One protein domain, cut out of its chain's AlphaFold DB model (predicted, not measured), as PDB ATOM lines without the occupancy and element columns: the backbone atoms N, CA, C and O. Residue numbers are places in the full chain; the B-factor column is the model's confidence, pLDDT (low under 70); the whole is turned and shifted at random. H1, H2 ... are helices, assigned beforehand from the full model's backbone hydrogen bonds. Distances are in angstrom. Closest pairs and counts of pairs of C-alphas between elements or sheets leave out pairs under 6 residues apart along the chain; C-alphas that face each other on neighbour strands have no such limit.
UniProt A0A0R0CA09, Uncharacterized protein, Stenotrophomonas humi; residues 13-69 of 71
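What this domain is: This is residues 13 to 69 of the 71 residues of an uncharacterized protein of Stenotrophomonas humi (UniProt A0A0R0CA09). Two helices, H1 and H2, follow one another roughly end to end in a long, open line, and past H2 the printed part folds back in a loop, residues 51 to 63, to a tiny helix, H3, set off to one side. No helix packs on another, and residues 13 to 34, of which 13 to 29 belong to H1, stick out as a free arm that makes much of the length. The printed part has 57 residues with three named helices, in the order H1, H2, H3, and no named strand; the class is all helix. The whole is extended, with a radius of gyration of the C-alphas of 17.9 A and spans of 58 by 29 by 14 A.

Where its parts are: H1, residues 13 to 29, begins with C-alpha 13 at (109.089, 105.718, 69.958) and is 24.1 A long from first to last C-alpha. H2, residues 37 to 50, is 20.0 A long and ends with C-alpha 50 at (144.968, 127.024, 104.911). H3, residues 64 to 67, is 5.5 A long and ends with C-alpha 67 at (117.775, 133.900, 98.787).

How they stand to each other: H1 and H2 are apart, with no C-alpha of the one within 8 A of the other. H2 and H3 are apart, and so are H1 and H3, with no C-alpha of the one within 8 A of the other in either pair. Residues 61 to 66, of which 64 to 66 belong to H3, stand free. In H1 and H2 every O i to N i+4 pair is within hydrogen-bond range; H3 is too short for such a pair, but its one O i to N i+3 pair is within range.

The domain as a whole: The C-alphas farthest apart, those of Glu 13 and Gly 52, are 58.3 A apart. The printed part has no cut. The link from H1 to H2 is short, with 7 residues; that from H2 to H3 is long, with 13. The mean pLDDT of the printed part is 82.0, and residues 27 to 34 are under 70.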
ATOM      1  N   GLU A  13     107.879 106.243  69.317       75.19
ATOM      2  CA  GLU A  13     109.089 105.718  69.958       75.19
ATOM      3  C   GLU A  13     110.299 106.638  69.761       75.19
ATOM      4  O   GLU A  13     110.977 106.989  70.723       75.19
ATOM      5  N   HIS A  14     110.522 107.133  68.539       77.56
ATOM      6  CA  HIS A  14     111.600 108.082  68.255       77.56
ATOM      7  C   HIS A  14     111.412 109.397  69.023       77.56
ATOM      8  O   HIS A  14     112.375 109.953  69.545       77.56
ATOM      9  N   LYS A  15     110.170 109.884  69.139       80.62
ATOM     10  CA  LYS A  15     109.855 111.080  69.935       80.62
ATOM     11  C   LYS A  15     110.108 110.862  71.429       80.62
ATOM     12  O   LYS A  15     110.606 111.770  72.089       80.62
ATOM     13  N   ALA A  16     109.795 109.678  71.954       78.31
ATOM     14  CA  ALA A  16     110.067 109.326  73.346       78.31
ATOM     15  C   ALA A  16     111.576 109.279  73.632       78.31
ATOM     16  O   ALA A  16     112.026 109.868  74.613       78.31
ATOM     17  N   VAL A  17     112.356 108.665  72.736       81.31
ATOM     18  CA  VAL A  17     113.824 108.625  72.827       81.31
ATOM     19  C   VAL A  17     114.415 110.032  72.776       81.31
ATOM     20  O   VAL A  17     115.207 110.386  73.644       81.31
ATOM     21  N   ILE A  18     113.989 110.870  71.824       84.00
ATOM     22  CA  ILE A  18     114.459 112.260  71.728       84.00
ATOM     23  C   ILE A  18     114.144 113.024  73.015       84.00
ATOM     24  O   ILE A  18     115.022 113.686  73.552       84.00
ATOM     25  N   LYS A  19     112.931 112.887  73.562       82.06
ATOM     26  CA  LYS A  19     112.549 113.552  74.814       82.06
ATOM     27  C   LYS A  19     113.416 113.110  75.997       82.06
ATOM     28  O   LYS A  19     113.826 113.955  76.789       82.06
ATOM     29  N   ALA A  20     113.698 111.813  76.117       80.88
ATOM     30  CA  ALA A  20     114.552 111.280  77.177       80.88
ATOM     31  C   ALA A  20     115.994 111.801  77.060       80.88
ATOM     32  O   ALA A  20     116.541 112.308  78.038       80.88
ATOM     33  N   VAL A  21     116.569 111.757  75.855       83.50
ATOM     34  CA  VAL A  21     117.931 112.242  75.585       83.50
ATOM     35  C   VAL A  21     118.027 113.755  75.794       83.50
ATOM     36  O   VAL A  21     118.968 114.227  76.420       83.50
ATOM     37  N   SER A  22     117.033 114.529  75.353       78.12
ATOM     38  CA  SER A  22     116.984 115.973  75.612       78.12
ATOM     39  C   SER A  22     116.917 116.290  77.106       78.12
ATOM     40  O   SER A  22     117.581 117.222  77.547       78.12
ATOM     41  N   GLY A  23     116.171 115.508  77.894       75.00
ATOM     42  CA  GLY A  23     116.127 115.659  79.350       75.00
ATOM     43  C   GLY A  23     117.465 115.344  80.024       75.00
ATOM     44  O   GLY A  23     117.881 116.068  80.922       75.00
ATOM     45  N   GLN A  24     118.174 114.308  79.564       74.50
ATOM     46  CA  GLN A  24     119.515 113.972  80.056       74.50
ATOM     47  C   GLN A  24     120.534 115.066  79.725       74.50
ATOM     48  O   GLN A  24     121.207 115.551  80.629       74.50
ATOM     49  N   ILE A  25     120.575 115.525  78.469       77.00
ATOM     50  CA  ILE A  25     121.465 116.614  78.037       77.00
ATOM     51  C   ILE A  25     121.171 117.892  78.825       77.00
ATOM     52  O   ILE A  25     122.094 118.570  79.259       77.00
ATOM     53  N   GLN A  26     119.895 118.223  79.037       72.50
ATOM     54  CA  GLN A  26     119.513 119.382  79.839       72.50
ATOM     55  C   GLN A  26     119.979 119.235  81.293       72.50
ATOM     56  O   GLN A  26     120.479 120.196  81.870       72.50
ATOM     57  N   ASN A  27     119.853 118.044  81.878       69.00
ATOM     58  CA  ASN A  27     120.291 117.804  83.248       69.00
ATOM     59  C   ASN A  27     121.819 117.890  83.405       69.00
ATOM     60  O   ASN A  27     122.318 118.472  84.368       69.00
ATOM     61  N   GLU A  28     122.568 117.343  82.449       69.19
ATOM     62  CA  GLU A  28     124.030 117.431  82.420       69.19
ATOM     63  C   GLU A  28     124.499 118.871  82.178       69.19
ATOM     64  O   GLU A  28     125.348 119.368  82.910       69.19
ATOM     65  N   ALA A  29     123.894 119.578  81.216       61.62
ATOM     66  CA  ALA A  29     124.221 120.969  80.903       61.62
ATOM     67  C   ALA A  29     123.927 121.929  82.066       61.62
ATOM     68  O   ALA A  29     124.627 122.924  82.238       61.62
ATOM     69  N   LEU A  30     122.896 121.641  82.864       65.50
ATOM     70  CA  LEU A  30     122.551 122.429  84.048       65.50
ATOM     71  C   LEU A  30     123.312 121.991  85.305       65.50
ATOM     72  O   LEU A  30     123.093 122.590  86.357       65.50
ATOM     73  N   CYS A  31     124.164 120.959  85.227       60.09
ATOM     74  CA  CYS A  31     124.818 120.354  86.387       60.09
ATOM     75  C   CYS A  31     123.836 120.131  87.554       60.09
ATOM     76  O   CYS A  31     124.185 120.338  88.712       60.09
ATOM     77  N   VAL A  32     122.598 119.697  87.272       58.50
ATOM     78  CA  VAL A  32     121.566 119.449  88.308       58.50
ATOM     79  C   VAL A  32     121.846 118.195  89.141       58.50
ATOM     80  O   VAL A  32     120.972 117.718  89.866       58.50
ATOM     81  N   ALA A  33     123.065 117.654  89.068       63.94
ATOM     82  CA  ALA A  33     123.522 116.662  90.020       63.94
ATOM     83  C   ALA A  33     123.344 117.224  91.444       63.94
ATOM     84  O   ALA A  33     123.694 118.382  91.700       63.94
ATOM     85  N   PRO A  34     122.771 116.444  92.374       67.75
ATOM     86  CA  PRO A  34     122.599 116.896  93.743       67.75
ATOM     87  C   PRO A  34     123.966 117.240  94.338       67.75
ATOM     88  O   PRO A  34     124.853 116.395  94.429       67.75
ATOM     89  N   MET A  35     124.139 118.506  94.715       73.50
ATOM     90  CA  MET A  35     125.352 118.991  95.359       73.50
ATOM     91  C   MET A  35     125.383 118.518  96.813       73.50
ATOM     92  O   MET A  35     124.475 118.833  97.589       73.50
ATOM     93  N   ASP A  36     126.439 117.802  97.190       85.00
ATOM     94  CA  ASP A  36     126.689 117.442  98.583       85.00
ATOM     95  C   ASP A  36     127.190 118.672  99.351       85.00
ATOM     96  O   ASP A  36     128.354 119.076  99.279       85.00
ATOM     97  N   ARG A  37     126.266 119.293 100.085       87.25
ATOM     98  CA  ARG A  37     126.519 120.515 100.853       87.25
ATOM     99  C   ARG A  37     127.567 120.302 101.946       87.25
ATOM    100  O   ARG A  37     128.311 121.238 102.227       87.25
ATOM    101  N   ALA A  38     127.644 119.104 102.531       86.56
ATOM    102  CA  ALA A  38     128.605 118.802 103.586       86.56
ATOM    103  C   ALA A  38     130.028 118.771 103.017       86.56
ATOM    104  O   ALA A  38     130.908 119.461 103.532       86.56
ATOM    105  N   LEU A  39     130.224 118.083 101.887       88.31
ATOM    106  CA  LEU A  39     131.512 118.067 101.186       88.31
ATOM    107  C   LEU A  39     131.939 119.468 100.728       88.31
ATOM    108  O   LEU A  39     133.108 119.836 100.863       88.31
ATOM    109  N   CYS A  40     131.007 120.280 100.217       89.12
ATOM    110  CA  CYS A  40     131.299 121.670  99.861       89.12
ATOM    111  C   CYS A  40     131.727 122.493 101.080       89.12
ATOM    112  O   CYS A  40     132.696 123.248 101.004       89.12
ATOM    113  N   GLN A  41     131.032 122.343 102.207       90.38
ATOM    114  CA  GLN A  41     131.339 123.076 103.430       90.38
ATOM    115  C   GLN A  41     132.703 122.679 104.009       90.38
ATOM    116  O   GLN A  41     133.478 123.559 104.377       90.38
ATOM    117  N   GLU A  42     133.050 121.389 104.004       91.81
ATOM    118  CA  GLU A  42     134.384 120.908 104.391       91.81
ATOM    119  C   GLU A  42     135.491 121.424 103.468       91.81
ATOM    120  O   GLU A  42     136.575 121.792 103.928       91.81
ATOM    121  N   ALA A  43     135.252 121.448 102.154       92.62
ATOM    122  CA  ALA A  43     136.217 121.979 101.197       92.62
ATOM    123  C   ALA A  43     136.486 123.468 101.452       92.62
ATOM    124  O   ALA A  43     137.642 123.884 101.507       92.62
ATOM    125  N   ILE A  44     135.430 124.255 101.678       92.69
ATOM    126  CA  ILE A  44     135.558 125.684 101.966       92.69
ATOM    127  C   ILE A  44     136.261 125.896 103.311       92.69
ATOM    128  O   ILE A  44     137.205 126.681 103.375       92.69
ATOM    129  N   ALA A  45     135.888 125.156 104.358       93.75
ATOM    130  CA  ALA A  45     136.540 125.244 105.663       93.75
ATOM    131  C   ALA A  45     138.054 124.996 105.573       93.75
ATOM    132  O   ALA A  45     138.829 125.811 106.073       93.75
ATOM    133  N   ARG A  46     138.481 123.949 104.851       94.69
ATOM    134  CA  ARG A  46     139.908 123.659 104.624       94.69
ATOM    135  C   ARG A  46     140.635 124.784 103.891       94.69
ATOM    136  O   ARG A  46     141.774 125.093 104.230       94.69
ATOM    137  N   CYS A  47     140.002 125.411 102.899       95.62
ATOM    138  CA  CYS A  47     140.598 126.551 102.201       95.62
ATOM    139  C   CYS A  47     140.811 127.748 103.137       95.62
ATOM    140  O   CYS A  47     141.876 128.359 103.103       95.62
ATOM    141  N   TYR A  48     139.829 128.075 103.981       96.12
ATOM    142  CA  TYR A  48     139.955 129.179 104.935       96.12
ATOM    143  C   TYR A  48     140.992 128.883 106.024       96.12
ATOM    144  O   TYR A  48     141.784 129.764 106.353       96.12
ATOM    145  N   GLU A  49     141.051 127.643 106.514       96.25
ATOM    146  CA  GLU A  49     142.083 127.190 107.451       96.25
ATOM    147  C   GLU A  49     143.489 127.331 106.856       96.25
ATOM    148  O   GLU A  49     144.367 127.919 107.487       96.25
ATOM    149  N   TYR A  50     143.691 126.881 105.614       96.38
ATOM    150  CA  TYR A  50     144.968 127.024 104.911       96.38
ATOM    151  C   TYR A  50     145.389 128.492 104.740       96.38
ATOM    152  O   TYR A  50     146.572 128.817 104.812       96.38
ATOM    153  N   LEU A  51     144.422 129.389 104.541       95.69
ATOM    154  CA  LEU A  51     144.660 130.828 104.430       95.69
ATOM    155  C   LEU A  51     144.837 131.526 105.792       95.69
ATOM    156  O   LEU A  51     145.097 132.728 105.820       95.69
ATOM    157  N   GLY A  52     144.683 130.815 106.916       95.25
ATOM    158  CA  GLY A  52     144.714 131.405 108.258       95.25
ATOM    159  C   GLY A  52     143.540 132.353 108.529       95.25
ATOM    160  O   GLY A  52     143.638 133.246 109.371       95.25
ATOM    161  N   LEU A  53     142.436 132.191 107.799       94.44
ATOM    162  CA  LEU A  53     141.245 133.026 107.891       94.44
ATOM    163  C   LEU A  53     140.135 132.307 108.658       94.44
ATOM    164  O   LEU A  53     139.997 131.084 108.623       94.44
ATOM    165  N   LYS A  54     139.273 133.085 109.315       93.19
ATOM    166  CA  LYS A  54     138.050 132.546 109.909       93.19
ATOM    167  C   LYS A  54     137.086 132.134 108.793       93.19
ATOM    168  O   LYS A  54     136.736 132.963 107.955       93.19
ATOM    169  N   CYS A  55     136.634 130.881 108.816       92.25
ATOM    170  CA  CYS A  55     135.614 130.398 107.887       92.25
ATOM    171  C   CYS A  55     134.289 131.166 108.105       92.25
ATOM    172  O   CYS A  55     133.833 131.256 109.252       92.25
ATOM    173  N   PRO A  56     133.686 131.750 107.053       89.06
ATOM    174  CA  PRO A  56     132.400 132.428 107.155       89.06
ATOM    175  C   PRO A  56     131.256 131.424 107.340       89.06
ATOM    176  O   PRO A  56     131.389 130.235 107.054       89.06
ATOM    177  N   GLU A  57     130.101 131.917 107.782       88.62
ATOM    178  CA  GLU A  57     128.867 131.136 107.732       88.62
ATOM    179  C   GLU A  57     128.420 130.985 106.271       88.62
ATOM    180  O   GLU A  57     128.304 131.968 105.537       88.62
ATOM    181  N   ILE A  58     128.201 129.742 105.838       85.75
ATOM    182  CA  ILE A  58     127.862 129.407 104.453       85.75
ATOM    183  C   ILE A  58     126.407 128.971 104.404       85.75
ATOM    184  O   ILE A  58     126.022 127.987 105.034       85.75
ATOM    185  N   LEU A  59     125.605 129.682 103.615       84.62
ATOM    186  CA  LEU A  59     124.195 129.374 103.415       84.62
ATOM    187  C   LEU A  59     123.982 128.746 102.037       84.62
ATOM    188  O   LEU A  59     124.376 129.299 101.011       84.62
ATOM    189  N   PHE A  60     123.318 127.592 102.019       84.12
ATOM    190  CA  PHE A  60     122.941 126.894 100.793       84.12
ATOM    191  C   PHE A  60     121.445 127.045 100.531       84.12
ATOM    192  O   PHE A  60     120.613 126.603 101.326       84.12
ATOM    193  N   PHE A  61     121.100 127.586  99.367       81.31
ATOM    194  CA  PHE A  61     119.715 127.800  98.954       81.31
ATOM    195  C   PHE A  61     119.288 126.760  97.919       81.31
ATOM    196  O   PHE A  61     120.075 126.337  97.076       81.31
ATOM    197  N   SER A  62     118.031 126.320  97.991       75.56
ATOM    198  CA  SER A  62     117.443 125.393  97.012       75.56
ATOM    199  C   SER A  62     117.026 126.080  95.710       75.56
ATOM    200  O   SER A  62     116.799 125.402  94.712       75.56
ATOM    201  N   SER A  63     116.912 127.411  95.709       74.56
ATOM    202  CA  SER A  63     116.621 128.213  94.523       74.56
ATOM    203  C   SER A  63     117.076 129.666  94.704       74.56
ATOM    204  O   SER A  63     117.200 130.129  95.843       74.56
ATOM    205  N   PRO A  64     117.257 130.428  93.609       74.44
ATOM    206  CA  PRO A  64     117.524 131.864  93.687       74.44
ATOM    207  C   PRO A  64     116.443 132.637  94.456       74.44
ATOM    208  O   PRO A  64     116.749 133.554  95.205       74.44
ATOM    209  N   GLN A  65     115.170 132.242  94.337       81.94
ATOM    210  CA  GLN A  65     114.063 132.899  95.041       81.94
ATOM    211  C   GLN A  65     114.125 132.696  96.558       81.94
ATOM    212  O   GLN A  65     113.641 133.546  97.301       81.94
ATOM    213  N   ALA A  66     114.708 131.590  97.030       79.81
ATOM    214  CA  ALA A  66     114.879 131.361  98.461       79.81
ATOM    215  C   ALA A  66     115.845 132.381  99.087       79.81
ATOM    216  O   ALA A  66     115.648 132.756 100.239       79.81
ATOM    217  N   ILE A  67     116.818 132.889  98.319       82.06
ATOM    218  CA  ILE A  67     117.775 133.900  98.787       82.06
ATOM    219  C   ILE A  67     117.089 135.230  99.103       82.06
ATOM    220  O   ILE A  67     117.417 135.874 100.091       82.06
ATOM    221  N   LEU A  68     116.081 135.606  98.308       80.38
ATOM    222  CA  LEU A  68     115.397 136.899  98.421       80.38
ATOM    223  C   LEU A  68     114.622 137.064  99.736       80.38
ATOM    224  O   LEU A  68     114.212 138.169 100.054       80.38
ATOM    225  N   LYS A  69     114.393 135.979 100.485       74.81
ATOM    226  CA  LYS A  69     113.750 136.018 101.809       74.81
ATOM    227  C   LYS A  69     114.737 136.258 102.958       74.81
ATOM    228  O   LYS A  69     114.296 136.439 104.088       74.81
TER     229      LYS A  69